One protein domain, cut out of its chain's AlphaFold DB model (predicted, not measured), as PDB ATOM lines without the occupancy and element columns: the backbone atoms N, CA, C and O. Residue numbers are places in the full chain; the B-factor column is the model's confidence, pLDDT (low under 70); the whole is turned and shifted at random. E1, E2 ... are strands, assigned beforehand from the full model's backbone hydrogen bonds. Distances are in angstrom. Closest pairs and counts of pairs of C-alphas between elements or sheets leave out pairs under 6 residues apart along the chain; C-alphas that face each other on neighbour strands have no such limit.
ATOM      1  N   VAL A  82       8.723-101.899  71.365       76.88
ATOM      2  CA  VAL A  82       8.986-101.129  72.574       76.88
ATOM      3  C   VAL A  82       7.761-101.283  73.458       76.88
ATOM      4  O   VAL A  82       6.688-100.778  73.129       76.88
ATOM      5  N   ILE A  83       7.926-101.986  74.572       78.12
ATOM      6  CA  ILE A  83       6.859-102.234  75.539       78.12
ATOM      7  C   ILE A  83       7.193-101.577  76.870       78.12
ATOM      8  O   ILE A  83       8.359-101.460  77.250       78.12
ATOM      9  N   THR A  84       6.174-101.146  77.599       75.00
ATOM     10  CA  THR A  84       6.360-100.696  78.979       75.00
ATOM     11  C   THR A  84       6.618-101.885  79.909       75.00
ATOM     12  O   THR A  84       6.319-103.030  79.568       75.00
ATOM     13  N   GLU A  85       7.095-101.628  81.131       74.19
ATOM     14  CA  GLU A  85       7.133-102.639  82.209       74.19
ATOM     15  C   GLU A  85       5.777-103.331  82.444       74.19
ATOM     16  O   GLU A  85       5.722-104.469  82.902       74.19
ATOM     17  N   GLN A  86       4.678-102.649  82.118       68.38
ATOM     18  CA  GLN A  86       3.309-103.132  82.290       68.38
ATOM     19  C   GLN A  86       2.805-103.931  81.074       68.38
ATOM     20  O   GLN A  86       1.673-104.413  81.082       68.38
ATOM     21  N   GLY A  87       3.633-104.087  80.034       63.78
ATOM     22  CA  GLY A  87       3.288-104.793  78.801       63.78
ATOM     23  C   GLY A  87       2.448-103.971  77.819       63.78
ATOM     24  O   GLY A  87       1.844-104.546  76.916       63.78
ATOM     25  N   GLU A  88       2.384-102.646  77.980       73.06
ATOM     26  CA  GLU A  88       1.699-101.765  77.030       73.06
ATOM     27  C   GLU A  88       2.583-101.506  75.801       73.06
ATOM     28  O   GLU A  88       3.764-101.181  75.933       73.06
ATOM     29  N   ASP A  89       2.005-101.623  74.601       74.88
ATOM     30  CA  ASP A  89       2.704-101.392  73.333       74.88
ATOM     31  C   ASP A  89       2.903 -99.889  73.052       74.88
ATOM     32  O   ASP A  89       2.000 -99.152  72.621       74.88
ATOM     33  N   VAL A  90       4.138 -99.427  73.243       72.12
ATOM     34  CA  VAL A  90       4.556 -98.047  72.970       72.12
ATOM     35  C   VAL A  90       4.787 -97.838  71.468       72.12
ATOM     36  O   VAL A  90       4.634 -96.720  70.966       72.12
ATOM     37  N   GLY A  91       5.035 -98.905  70.710       78.38
ATOM     38  CA  GLY A  91       5.283 -98.914  69.271       78.38
ATOM     39  C   GLY A  91       6.625 -99.558  68.928       78.38
ATOM     40  O   GLY A  91       7.247-100.217  69.750       78.38
ATOM     41  N   ARG A  92       7.109 -99.357  67.700       82.44
ATOM     42  CA  ARG A  92       8.374 -99.948  67.230       82.44
ATOM     43  C   ARG A  92       9.536 -98.973  67.282       82.44
ATOM     44  O   ARG A  92       9.346 -97.757  67.159       82.44
ATOM     45  N   LEU A  93      10.745 -99.502  67.432       79.62
ATOM     46  CA  LEU A  93      11.979 -98.734  67.377       79.62
ATOM     47  C   LEU A  93      12.199 -98.169  65.971       79.62
ATOM     48  O   LEU A  93      12.412 -98.909  65.023       79.62
ATOM     49  N   LYS A  94      12.241 -96.845  65.832       78.94
ATOM     50  CA  LYS A  94      12.541 -96.194  64.549       78.94
ATOM     51  C   LYS A  94      14.014 -95.831  64.416       78.94
ATOM     52  O   LYS A  94      14.594 -95.954  63.336       78.94
ATOM     53  N   LYS A  95      14.615 -95.293  65.481       78.50
ATOM     54  CA  LYS A  95      15.993 -94.787  65.452       78.50
ATOM     55  C   LYS A  95      16.611 -94.778  66.845       78.50
ATOM     56  O   LYS A  95      15.947 -94.413  67.804       78.50
ATOM     57  N   ILE A  96      17.902 -95.078  66.927       79.94
ATOM     58  CA  ILE A  96      18.719 -94.880  68.129       79.94
ATOM     59  C   ILE A  96      19.579 -93.623  67.917       79.94
ATOM     60  O   ILE A  96      20.238 -93.501  66.877       79.94
ATOM     61  N   LYS A  97      19.556 -92.671  68.858       78.81
ATOM     62  CA  LYS A  97      20.489 -91.535  68.897       78.81
ATOM     63  C   LYS A  97      21.718 -91.921  69.718       78.81
ATOM     64  O   LYS A  97      21.615 -92.497  70.801       78.81
ATOM     65  N   LEU A  98      22.884 -91.635  69.150       79.88
ATOM     66  CA  LEU A  98      24.178 -91.907  69.756       79.88
ATOM     67  C   LEU A  98      24.893 -90.574  69.977       79.88
ATOM     68  O   LEU A  98      25.090 -89.831  69.013       79.88
ATOM     69  N   GLU A  99      25.350 -90.328  71.199       78.50
ATOM     70  CA  GLU A  99      26.255 -89.230  71.530       78.50
ATOM     71  C   GLU A  99      27.579 -89.814  72.032       78.50
ATOM     72  O   GLU A  99      27.601 -90.684  72.902       78.50
ATOM     73  N   ARG A 100      28.709 -89.376  71.459       73.12
ATOM     74  CA  ARG A 100      30.062 -89.834  71.851       73.12
ATOM     75  C   ARG A 100      30.182 -91.365  71.957       73.12
ATOM     76  O   ARG A 100      30.712 -91.888  72.934       73.12
ATOM     77  N   GLU A 101      29.656 -92.072  70.953       70.81
ATOM     78  CA  GLU A 101      29.656 -93.546  70.862       70.81
ATOM     79  C   GLU A 101      28.828 -94.270  71.942       70.81
ATOM     80  O   GLU A 101      28.895 -95.493  72.066       70.81
ATOM     81  N   ARG A 102      28.008 -93.545  72.708       70.88
ATOM     82  CA  ARG A 102      27.078 -94.110  73.689       70.88
ATOM     83  C   ARG A 102      25.642 -93.850  73.258       70.88
ATOM     84  O   ARG A 102      25.333 -92.809  72.692       70.88
ATOM     85  N   MET A 103      24.765 -94.816  73.531       71.75
ATOM     86  CA  MET A 103      23.323 -94.622  73.394       71.75
ATOM     87  C   MET A 103      22.879 -93.486  74.312       71.75
ATOM     88  O   MET A 103      23.197 -93.520  75.501       71.75
ATOM     89  N   GLU A 104      22.204 -92.500  73.731       83.50
ATOM     90  CA  GLU A 104      21.650 -91.328  74.416       83.50
ATOM     91  C   GLU A 104      20.137 -91.508  74.560       83.50
ATOM     92  O   GLU A 104      19.614 -91.542  75.669       83.50
ATOM     93  N   SER A 105      19.454 -91.747  73.439       80.56
ATOM     94  CA  SER A 105      18.007 -91.933  73.413       80.56
ATOM     95  C   SER A 105      17.544 -92.842  72.275       80.56
ATOM     96  O   SER A 105      18.263 -93.147  71.314       80.56
ATOM     97  N   ILE A 106      16.301 -93.283  72.394       83.00
ATOM     98  CA  ILE A 106      15.579 -94.132  71.462       83.00
ATOM     99  C   ILE A 106      14.364 -93.359  70.950       83.00
ATOM    100  O   ILE A 106      13.608 -92.788  71.724       83.00
ATOM    101  N   VAL A 107      14.146 -93.357  69.639       80.31
ATOM    102  CA  VAL A 107      12.970 -92.754  69.004       80.31
ATOM    103  C   VAL A 107      12.086 -93.860  68.449       80.31
ATOM    104  O   VAL A 107      12.528 -94.673  67.633       80.31
ATOM    105  N   THR A 108      10.825 -93.863  68.863       81.75
ATOM    106  CA  THR A 108       9.792 -94.791  68.384       81.75
ATOM    107  C   THR A 108       9.167 -94.323  67.063       81.75
ATOM    108  O   THR A 108       9.272 -93.154  66.677       81.75
ATOM    109  N   GLU A 109       8.473 -95.211  66.348       76.94
ATOM    110  CA  GLU A 109       7.726 -94.862  65.129       76.94
ATOM    111  C   GLU A 109       6.660 -93.791  65.363       76.94
ATOM    112  O   GLU A 109       6.471 -92.920  64.510       76.94
ATOM    113  N   LYS A 110       6.037 -93.804  66.548       71.88
ATOM    114  CA  LYS A 110       5.059 -92.799  66.988       71.88
ATOM    115  C   LYS A 110       5.699 -91.439  67.316       71.88
ATOM    116  O   LYS A 110       4.991 -90.509  67.683       71.88
ATOM    117  N   GLY A 111       7.021 -91.301  67.174       71.19
ATOM    118  CA  GLY A 111       7.752 -90.054  67.400       71.19
ATOM    119  C   GLY A 111       8.062 -89.756  68.868       71.19
ATOM    120  O   GLY A 111       8.568 -88.676  69.157       71.19
ATOM    121  N   ARG A 112       7.793 -90.697  69.783       75.19
ATOM    122  CA  ARG A 112       8.165 -90.586  71.199       75.19
ATOM    123  C   ARG A 112       9.653 -90.875  71.358       75.19
ATOM    124  O   ARG A 112      10.121 -91.909  70.873       75.19
ATOM    125  N   GLU A 113      10.361 -89.961  72.010       77.50
ATOM    126  CA  GLU A 113      11.761 -90.110  72.403       77.50
ATOM    127  C   GLU A 113      11.826 -90.648  73.837       77.50
ATOM    128  O   GLU A 113      11.041 -90.231  74.686       77.50
ATOM    129  N   ILE A 114      12.692 -91.631  74.065       79.25
ATOM    130  CA  ILE A 114      12.866 -92.344  75.329       79.25
ATOM    131  C   ILE A 114      14.346 -92.275  75.670       79.25
ATOM    132  O   ILE A 114      15.185 -92.676  74.858       79.25
ATOM    133  N   GLU A 115      14.675 -91.739  76.835       81.62
ATOM    134  CA  GLU A 115      16.062 -91.604  77.257       81.62
ATOM    135  C   GLU A 115      16.649 -92.959  77.637       81.62
ATOM    136  O   GLU A 115      15.942 -93.904  77.989       81.62
ATOM    137  N   ARG A 116      17.974 -93.078  77.564       79.06
ATOM    138  CA  ARG A 116      18.667 -94.310  77.947       79.06
ATOM    139  C   ARG A 116      18.352 -94.751  79.379       79.06
ATOM    140  O   ARG A 116      18.372 -95.952  79.637       79.06
ATOM    141  N   GLU A 117      18.129 -93.812  80.291       75.88
ATOM    142  CA  GLU A 117      17.869 -94.095  81.708       75.88
ATOM    143  C   GLU A 117      16.560 -94.866  81.918       75.88
ATOM    144  O   GLU A 117      16.459 -95.670  82.844       75.88
ATOM    145  N   ASP A 118      15.611 -94.704  80.996       73.62
ATOM    146  CA  ASP A 118      14.329 -95.400  81.013       73.62
ATOM    147  C   ASP A 118      14.390 -96.780  80.341       73.62
ATOM    148  O   ASP A 118      13.410 -97.519  80.375       73.62
ATOM    149  N   VAL A 119      15.510 -97.166  79.720       73.88
ATOM    150  CA  VAL A 119      15.641 -98.449  79.012       73.88
ATOM    151  C   VAL A 119      16.171 -99.523  79.958       73.88
ATOM    152  O   VAL A 119      17.335 -99.506  80.356       73.88
ATOM    153  N   LEU A 120      15.325-100.501  80.280       70.56
ATOM    154  CA  LEU A 120      15.619-101.544  81.268       70.56
ATOM    155  C   LEU A 120      16.296-102.770  80.653       70.56
ATOM    156  O   LEU A 120      17.199-103.351  81.254       70.56
ATOM    157  N   ALA A 121      15.868-103.167  79.454       68.62
ATOM    158  CA  ALA A 121      16.408-104.324  78.749       68.62
ATOM    159  C   ALA A 121      16.319-104.138  77.230       68.62
ATOM    160  O   ALA A 121      15.373-103.532  76.725       68.62
ATOM    161  N   VAL A 122      17.314-104.677  76.517       63.22
ATOM    162  CA  VAL A 122      17.390-104.700  75.049       63.22
ATOM    163  C   VAL A 122      17.852-106.093  74.616       63.22
ATOM    164  O   VAL A 122      19.041-106.310  74.389       63.22
ATOM    165  N   ASP A 123      16.909-107.032  74.546       65.75
ATOM    166  CA  ASP A 123      17.096-108.334  73.886       65.75
ATOM    167  C   ASP A 123      16.213-108.371  72.625       65.75
ATOM    168  O   ASP A 123      16.504-107.672  71.653       65.75
ATOM    169  N   ASP A 124      15.103-109.114  72.657       63.41
ATOM    170  CA  ASP A 124      14.137-109.240  71.552       63.41
ATOM    171  C   ASP A 124      13.021-108.177  71.608       63.41
ATOM    172  O   ASP A 124      12.243-108.009  70.669       63.41
ATOM    173  N   THR A 125      12.933-107.441  72.715       69.75
ATOM    174  CA  THR A 125      11.979-106.350  72.941       69.75
ATOM    175  C   THR A 125      12.648-105.298  73.820       69.75
ATOM    176  O   THR A 125      13.437-105.637  74.707       69.75
ATOM    177  N   ILE A 126      12.371-104.021  73.565       75.00
ATOM    178  CA  ILE A 126      12.878-102.916  74.379       75.00
ATOM    179  C   ILE A 126      11.863-102.665  75.487       75.00
ATOM    180  O   ILE A 126      10.746-102.228  75.212       75.00
ATOM    181  N   ILE A 127      12.252-102.940  76.731       75.31
ATOM    182  CA  ILE A 127      11.409-102.657  77.895       75.31
ATOM    183  C   ILE A 127      11.762-101.271  78.414       75.31
ATOM    184  O   ILE A 127      12.926-101.005  78.730       75.31
ATOM    185  N   VAL A 128      10.757-100.405  78.498       76.25
ATOM    186  CA  VAL A 128      10.921 -99.027  78.960       76.25
ATOM    187  C   VAL A 128      10.166 -98.783  80.254       76.25
ATOM    188  O   VAL A 128       9.020 -99.217  80.436       76.25
ATOM    189  N   LYS A 129      10.809 -98.055  81.160       71.25
ATOM    190  CA  LYS A 129      10.164 -97.502  82.334       71.25
ATOM    191  C   LYS A 129       9.193 -96.435  81.857       71.25
ATOM    192  O   LYS A 129       9.536 -95.554  81.071       71.25
TER     193      LYS A 129
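This is residues 82 to 129 of the 192 residues of the protein "PRC domain-containing protein" of Euryarchaeota archaeon (UniProt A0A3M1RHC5). One six-stranded sheet is curled like part of a barrel, folding back at the long, bent strand E2 so that E4 and E3 partly face E1, E6 and E5. The hairpin of E2 and E3 reaches along the longest axis, and the edge strands E4 and E5 meet only through their link, leaving the barrel unclosed. The printed part has 48 residues, all strand in class with no named helix, and E1 to E6 follow in order. The mixed sheet runs E4, E3, E2, E1, E6, E5; the printed part as a whole is compact, with a radius of gyration of the C-alphas of 10.1 A, and its C-alphas span 31 by 20 by 16 A.

E1, residues 82 to 84, begins at C-alpha 82 (8.986, -101.129, 72.574) and is 6.9 A long. E2, residues 89 to 99, is 26.6 A long and bends by 69 degrees at residue 92. E3, residues 102 to 108, is 18.1 A long; E4, residues 113 to 115, 6.7 A. E5 has residues 119 to 122, 7.6 A, and E6 residues 125 to 128, 9.5 A, ending at C-alpha 128 (10.921, -99.027, 78.960).

E1 to E4 form a meander, each strand the antiparallel neighbour of the one before. E2 pairs with E1 over residues 89 to 91, N 82 and O 91 at 2.8 A, and with E3 over 93 to 99, N 97 and O 105 at 2.8 A. In the hairpin of E3 and E4, N 114 and O 106 are 2.8 A apart. E1 and E6 are parallel, N 83 and O 126 at 2.9 A; E5 and E6, a hairpin, have N 120 and O 127 at 2.9 A. In this folded sheet, one sheet bent back into two facing leaves, E2 is the hinge. E1 and E5 are apart.

The C-alphas of Gln 86 and Arg 100, the two farthest apart, are 31.6 A apart. The printed part has no cut, and its five links are tight. Mean pLDDT of the printed part is 75.0; residues 86 to 87 and 121 to 125 are under 70.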